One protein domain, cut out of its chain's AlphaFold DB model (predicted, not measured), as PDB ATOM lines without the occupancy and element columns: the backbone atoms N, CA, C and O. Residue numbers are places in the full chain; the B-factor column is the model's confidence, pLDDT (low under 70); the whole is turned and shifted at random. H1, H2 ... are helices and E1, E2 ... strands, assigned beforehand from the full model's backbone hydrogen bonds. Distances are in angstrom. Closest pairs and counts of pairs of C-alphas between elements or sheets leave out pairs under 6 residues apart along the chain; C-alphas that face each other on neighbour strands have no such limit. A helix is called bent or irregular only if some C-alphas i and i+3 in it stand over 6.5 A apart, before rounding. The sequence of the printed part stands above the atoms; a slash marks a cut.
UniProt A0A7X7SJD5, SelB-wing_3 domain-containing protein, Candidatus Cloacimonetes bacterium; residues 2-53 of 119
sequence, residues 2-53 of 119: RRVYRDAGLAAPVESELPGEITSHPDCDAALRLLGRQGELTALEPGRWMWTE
ATOM      1  N   ARG A   2     143.181 185.406 146.852       95.94
ATOM      2  CA  ARG A   2     143.336 184.795 148.201       95.94
ATOM      3  C   ARG A   2     143.346 183.261 148.205       95.94
ATOM      4  O   ARG A   2     144.284 182.668 148.717       95.94
ATOM      5  N   ARG A   3     142.332 182.633 147.595       95.56
ATOM      6  CA  ARG A   3     142.240 181.167 147.478       95.56
ATOM      7  C   ARG A   3     143.461 180.563 146.775       95.56
ATOM      8  O   ARG A   3     144.074 179.666 147.321       95.56
ATOM      9  N   VAL A   4     143.851 181.116 145.623       95.25
ATOM     10  CA  VAL A   4     145.008 180.648 144.837       95.25
ATOM     11  C   VAL A   4     146.281 180.621 145.686       95.25
ATOM     12  O   VAL A   4     146.950 179.597 145.749       95.25
ATOM     13  N   TYR A   5     146.596 181.718 146.378       96.44
ATOM     14  CA  TYR A   5     147.813 181.795 147.191       96.44
ATOM     15  C   TYR A   5     147.737 180.963 148.472       96.44
ATOM     16  O   TYR A   5     148.742 180.382 148.873       96.44
ATOM     17  N   ARG A   6     146.563 180.885 149.109       95.56
ATOM     18  CA  ARG A   6     146.364 180.065 150.309       95.56
ATOM     19  C   ARG A   6     146.531 178.579 150.002       95.56
ATOM     20  O   ARG A   6     147.250 177.904 150.727       95.56
ATOM     21  N   ASP A   7     145.901 178.105 148.929       95.50
ATOM     22  CA  ASP A   7     145.924 176.695 148.535       95.50
ATOM     23  C   ASP A   7     147.319 176.289 148.024       95.50
ATOM     24  O   ASP A   7     147.770 175.176 148.279       95.50
ATOM     25  N   ALA A   8     148.036 177.196 147.346       94.25
ATOM     26  CA  ALA A   8     149.380 176.923 146.833       94.25
ATOM     27  C   ALA A   8     150.488 176.987 147.905       94.25
ATOM     28  O   ALA A   8     151.540 176.365 147.739       94.25
ATOM     29  N   GLY A   9     150.288 177.735 148.996       94.56
ATOM     30  CA  GLY A   9     151.248 177.842 150.097       94.56
ATOM     31  C   GLY A   9     152.649 178.268 149.635       94.56
ATOM     32  O   GLY A   9     152.815 179.307 148.996       94.56
ATOM     33  N   LEU A  10     153.667 177.458 149.954       95.94
ATOM     34  CA  LEU A  10     155.058 177.710 149.546       95.94
ATOM     35  C   LEU A  10     155.319 177.462 148.048       95.94
ATOM     36  O   LEU A  10     156.315 177.940 147.505       95.94
ATOM     37  N   ALA A  11     154.429 176.743 147.365       94.69
ATOM     38  CA  ALA A  11     154.502 176.479 145.929       94.69
ATOM     39  C   ALA A  11     153.695 177.505 145.112       94.69
ATOM     40  O   ALA A  11     153.226 177.206 144.014       94.69
ATOM     41  N   ALA A  12     153.516 178.718 145.651       93.56
ATOM     42  CA  ALA A  12     152.772 179.788 144.999       93.56
ATOM     43  C   ALA A  12     153.270 180.057 143.562       93.56
ATOM     44  O   ALA A  12     154.490 180.110 143.335       93.56
ATOM     45  N   PRO A  13     152.348 180.246 142.597       91.25
ATOM     46  CA  PRO A  13     152.705 180.588 141.226       91.25
ATOM     47  C   PRO A  13     153.355 181.975 141.170       91.25
ATOM     48  O   PRO A  13     153.093 182.837 142.019       91.25
ATOM     49  N   VAL A  14     154.181 182.213 140.149       91.44
ATOM     50  CA  VAL A  14     154.524 183.601 139.797       91.44
ATOM     51  C   VAL A  14     153.308 184.292 139.198       91.44
ATOM     52  O   VAL A  14     152.393 183.637 138.701       91.44
ATOM     53  N   GLU A  15     153.295 185.620 139.226       90.44
ATOM     54  CA  GLU A  15     152.170 186.407 138.717       90.44
ATOM     55  C   GLU A  15     151.806 186.063 137.262       90.44
ATOM     56  O   GLU A  15     150.627 185.923 136.948       90.44
ATOM     57  N   SER A  16     152.799 185.811 136.403       89.25
ATOM     58  CA  SER A  16     152.590 185.408 135.003       89.25
ATOM     59  C   SER A  16     151.985 184.009 134.817       89.25
ATOM     60  O   SER A  16     151.577 183.668 133.711       89.25
ATOM     61  N   GLU A  17     151.931 183.196 135.872       91.81
ATOM     62  CA  GLU A  17     151.371 181.835 135.875       91.81
ATOM     63  C   GLU A  17     149.991 181.764 136.523       91.81
ATOM     64  O   GLU A  17     149.382 180.694 136.588       91.81
ATOM     65  N   LEU A  18     149.490 182.892 137.027       92.75
ATOM     66  CA  LEU A  18     148.113 182.968 137.479       92.75
ATOM     67  C   LEU A  18     147.164 182.695 136.292       92.75
ATOM     68  O   LEU A  18     147.488 183.041 135.153       92.75
ATOM     69  N   PRO A  19     145.981 182.102 136.548       91.44
ATOM     70  CA  PRO A  19     144.952 181.908 135.531       91.44
ATOM     71  C   PRO A  19     144.713 183.171 134.698       91.44
ATOM     72  O   PRO A  19     144.682 184.278 135.245       91.44
ATOM     73  N   GLY A  20     144.519 183.003 133.388       91.56
ATOM     74  CA  GLY A  20     144.368 184.113 132.444       91.56
ATOM     75  C   GLY A  20     143.232 185.067 132.815       91.56
ATOM     76  O   GLY A  20     143.348 186.277 132.643       91.56
ATOM     77  N   GLU A  21     142.157 184.541 133.400       90.88
ATOM     78  CA  GLU A  21     141.008 185.310 133.884       90.88
ATOM     79  C   GLU A  21     141.373 186.229 135.057       90.88
ATOM     80  O   GLU A  21     140.742 187.264 135.259       90.88
ATOM     81  N   ILE A  22     142.391 185.857 135.838       91.81
ATOM     82  CA  ILE A  22     142.910 186.662 136.944       91.81
ATOM     83  C   ILE A  22     143.880 187.713 136.408       91.81
ATOM     84  O   ILE A  22     143.721 188.888 136.725       91.81
ATOM     85  N   THR A  23     144.859 187.310 135.595       91.88
ATOM     86  CA  THR A  23     145.900 188.223 135.084       91.88
ATOM     87  C   THR A  23     145.357 189.269 134.120       91.88
ATOM     88  O   THR A  23     145.865 190.384 134.091       91.88
ATOM     89  N   SER A  24     144.302 188.944 133.370       93.06
ATOM     90  CA  SER A  24     143.671 189.875 132.425       93.06
ATOM     91  C   SER A  24     142.742 190.888 133.103       93.06
ATOM     92  O   SER A  24     142.274 191.819 132.448       93.06
ATOM     93  N   HIS A  25     142.438 190.721 134.395       94.75
ATOM     94  CA  HIS A  25     141.595 191.667 135.118       94.75
ATOM     95  C   HIS A  25     142.368 192.979 135.362       94.75
ATOM     96  O   HIS A  25     143.474 192.925 135.904       94.75
ATOM     97  N   PRO A  26     141.802 194.164 135.046       94.19
ATOM     98  CA  PRO A  26     142.518 195.444 135.143       94.19
ATOM     99  C   PRO A  26     143.043 195.735 136.557       94.19
ATOM    100  O   PRO A  26     144.121 196.293 136.723       94.19
ATOM    101  N   ASP A  27     142.310 195.288 137.578       95.06
ATOM    102  CA  ASP A  27     142.685 195.482 138.983       95.06
ATOM    103  C   ASP A  27     143.608 194.394 139.560       95.06
ATOM    104  O   ASP A  27     143.810 194.364 140.773       95.06
ATOM    105  N   CYS A  28     144.150 193.469 138.756       93.75
ATOM    106  CA  CYS A  28     144.952 192.351 139.275       93.75
ATOM    107  C   CYS A  28     146.160 192.829 140.106       93.75
ATOM    108  O   CYS A  28     146.292 192.454 141.275       93.75
ATOM    109  N   ASP A  29     146.992 193.712 139.542       93.25
ATOM    110  CA  ASP A  29     148.166 194.277 140.228       93.25
ATOM    111  C   ASP A  29     147.751 195.081 141.473       93.25
ATOM    112  O   ASP A  29     148.300 194.885 142.562       93.25
ATOM    113  N   ALA A  30     146.713 195.916 141.358       95.50
ATOM    114  CA  ALA A  30     146.190 196.693 142.480       95.50
ATOM    115  C   ALA A  30     145.706 195.786 143.626       95.50
ATOM    116  O   ALA A  30     145.983 196.058 144.797       95.50
ATOM    117  N   ALA A  31     145.037 194.679 143.301       96.25
ATOM    118  CA  ALA A  31     144.565 193.704 144.273       96.25
ATOM    119  C   ALA A  31     145.723 192.943 144.939       96.25
ATOM    120  O   ALA A  31     145.710 192.777 146.159       96.25
ATOM    121  N   LEU A  32     146.744 192.520 144.184       95.88
ATOM    122  CA  LEU A  32     147.953 191.892 144.739       95.88
ATOM    123  C   LEU A  32     148.674 192.830 145.713       95.88
ATOM    124  O   LEU A  32     148.969 192.444 146.847       95.88
ATOM    125  N   ARG A  33     148.879 194.091 145.317       95.38
ATOM    126  CA  ARG A  33     149.492 195.118 146.174       95.38
ATOM    127  C   ARG A  33     148.658 195.410 147.412       95.38
ATOM    128  O   ARG A  33     149.226 195.587 148.489       95.38
ATOM    129  N   LEU A  34     147.332 195.466 147.286       97.50
ATOM    130  CA  LEU A  34     146.432 195.654 148.422       97.50
ATOM    131  C   LEU A  34     146.582 194.513 149.433       97.50
ATOM    132  O   LEU A  34     146.755 194.784 150.619       97.50
ATOM    133  N   LEU A  35     146.585 193.260 148.971       97.62
ATOM    134  CA  LEU A  35     146.792 192.093 149.835       97.62
ATOM    135  C   LEU A  35     148.178 192.102 150.496       97.62
ATOM    136  O   LEU A  35     148.304 191.749 151.669       97.62
ATOM    137  N   GLY A  36     149.205 192.556 149.773       96.88
ATOM    138  CA  GLY A  36     150.541 192.782 150.324       96.88
ATOM    139  C   GLY A  36     150.548 193.831 151.437       96.88
ATOM    140  O   GLY A  36     151.067 193.595 152.524       96.88
ATOM    141  N   ARG A  37     149.893 194.976 151.211       97.31
ATOM    142  CA  ARG A  37     149.740 196.040 152.222       97.31
ATOM    143  C   ARG A  37     148.936 195.601 153.446       97.31
ATOM    144  O   ARG A  37     149.171 196.122 154.530       97.31
ATOM    145  N   GLN A  38     147.997 194.673 153.276       98.06
ATOM    146  CA  GLN A  38     147.218 194.067 154.361       98.06
ATOM    147  C   GLN A  38     147.997 192.989 155.132       98.06
ATOM    148  O   GLN A  38     147.497 192.485 156.134       98.06
ATOM    149  N   GLY A  39     149.203 192.625 154.684       97.62
ATOM    150  CA  GLY A  39     150.023 191.581 155.301       97.62
ATOM    151  C   GLY A  39     149.576 190.154 154.972       97.62
ATOM    152  O   GLY A  39     150.168 189.201 155.472       97.62
ATOM    153  N   GLU A  40     148.569 189.973 154.114       98.06
ATOM    154  CA  GLU A  40     148.092 188.649 153.692       98.06
ATOM    155  C   GLU A  40     149.053 187.971 152.707       98.06
ATOM    156  O   GLU A  40     149.209 186.747 152.719       98.06
ATOM    157  N   LEU A  41     149.714 188.771 151.864       98.06
ATOM    158  CA  LEU A  41     150.765 188.312 150.963       98.06
ATOM    159  C   LEU A  41     152.111 188.928 151.335       98.06
ATOM    160  O   LEU A  41     152.208 190.109 151.654       98.06
ATOM    161  N   THR A  42     153.168 188.137 151.208       97.75
ATOM    162  CA  THR A  42     154.552 188.592 151.307       97.75
ATOM    163  C   THR A  42     155.199 188.530 149.929       97.75
ATOM    164  O   THR A  42     155.134 187.501 149.256       97.75
ATOM    165  N   ALA A  43     155.821 189.628 149.501       95.69
ATOM    166  CA  ALA A  43     156.602 189.654 148.270       95.69
ATOM    167  C   ALA A  43     157.971 188.999 148.501       95.69
ATOM    168  O   ALA A  43     158.763 189.475 149.320       95.69
ATOM    169  N   LEU A  44     158.259 187.920 147.769       95.06
ATOM    170  CA  LEU A  44     159.583 187.291 147.778       95.06
ATOM    171  C   LEU A  44     160.552 188.005 146.833       95.06
ATOM    172  O   LEU A  44     161.737 188.113 147.120       95.06
ATOM    173  N   GLU A  45     160.043 188.502 145.716       90.75
ATOM    174  CA  GLU A  45     160.739 189.286 144.696       90.75
ATOM    175  C   GLU A  45     159.665 189.967 143.823       90.75
ATOM    176  O   GLU A  45     158.478 189.636 143.959       90.75
ATOM    177  N   PRO A  46     160.012 190.929 142.950       89.44
ATOM    178  CA  PRO A  46     159.038 191.522 142.037       89.44
ATOM    179  C   PRO A  46     158.275 190.451 141.240       89.44
ATOM    180  O   PRO A  46     158.880 189.569 140.637       89.44
ATOM    181  N   GLY A  47     156.940 190.504 141.262       89.62
ATOM    182  CA  GLY A  47     156.080 189.527 140.574       89.62
ATOM    183  C   GLY A  47     155.963 188.155 141.257       89.62
ATOM    184  O   GLY A  47     155.318 187.252 140.714       89.62
ATOM    185  N   ARG A  48     156.549 187.970 142.451       93.75
ATOM    186  CA  ARG A  48     156.405 186.744 143.249       93.75
ATOM    187  C   ARG A  48     155.850 187.043 144.633       93.75
ATOM    188  O   ARG A  48     156.519 187.616 145.493       93.75
ATOM    189  N   TRP A  49     154.646 186.544 144.858       96.19
ATOM    190  CA  TRP A  49     153.927 186.663 146.116       96.19
ATOM    191  C   TRP A  49     153.771 185.299 146.778       96.19
ATOM    192  O   TRP A  49     153.699 184.273 146.105       96.19
ATOM    193  N   MET A  50     153.687 185.297 148.100       96.94
ATOM    194  CA  MET A  50     153.437 184.104 148.896       96.94
ATOM    195  C   MET A  50     152.417 184.411 149.981       96.94
ATOM    196  O   MET A  50     152.401 185.520 150.510       96.94
ATOM    197  N   TRP A  51     151.578 183.438 150.336       98.12
ATOM    198  CA  TRP A  51     150.696 183.583 151.491       98.12
ATOM    199  C   TRP A  51     151.537 183.717 152.764       98.12
ATOM    200  O   TRP A  51     152.305 182.810 153.092       98.12
ATOM    201  N   THR A  52     151.403 184.839 153.473       98.19
ATOM    202  CA  THR A  52     152.285 185.187 154.603       98.19
ATOM    203  C   THR A  52     152.293 184.105 155.680       98.19
ATOM    204  O   THR A  52     153.344 183.745 156.202       98.19
ATOM    205  N   GLU A  53     151.133 183.520 155.973       98.12
ATOM    206  CA  GLU A  53     151.024 182.475 156.995       98.12
ATOM    207  C   GLU A  53     151.690 181.156 156.573       98.12
ATOM    208  O   GLU A  53     152.266 180.456 157.408       98.12
TER     209      GLU A  53
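What this domain is: This is residues 2 to 53 of the 119 residues of the protein "SelB-wing_3 domain-containing protein" of Candidatus Cloacimonetes bacterium (UniProt A0A7X7SJD5). A small hairpin of two strands, E1 and E2, sits between two helices, with irregular H1 by E2 and H3 by E1; the short helix H2 lies off to one end. The printed part has 52 residues, with three named helices and two named strands that follow along the chain as H1, H2, H3, E1, E2; the class is mixed, helices and strands, and the sheet of E1 and E2 is antiparallel. It is compact and rounded, with a radius of gyration of the C-alphas of 10.0 A and spans of 26 by 21 by 20 A.

How they stand to each other: H1, residues 2 to 11, comes closest to E2, residues 48 to 51, at the C-alphas of Tyr 5 and Trp 51, 5.5 A apart. H2, residues 20 to 23, and H3, residues 28 to 37, are close but not clearly touching; their closest C-alphas, Ile 22 and Cys 28, are 6.5 A apart. H3 comes closest to E1, residues 41 to 45, at the C-alphas of Leu 35 and Leu 41, 5.6 A apart. H1 and H3 are only just apart, at 8.2 A. In the E1 and E2 hairpin, antiparallel at 149 degrees, N 42 and O 50 are within hydrogen-bond range at 2.8 A. Every O i to N i+4 pair is within range in H3, and 4 of 6 in H1; H2 is too short for such a pair.

Where its parts are: H1 starts at C-alpha 2 (143.336, 184.795, 148.201) and spans 14.1 A; it is irregular, with C-alphas 7 and 10 9.2 A apart. H2 spans 5.1 A, H3 14.3 A and E1 11.8 A. E2 spans 10.5 A and ends at C-alpha 51 (150.696, 183.583, 151.491).

The domain as a whole: The C-alphas of Pro 26 and Glu 53 are the farthest apart, 26.8 A. The printed part has no cut and no long link, and no printed residue is under 70 in pLDDT.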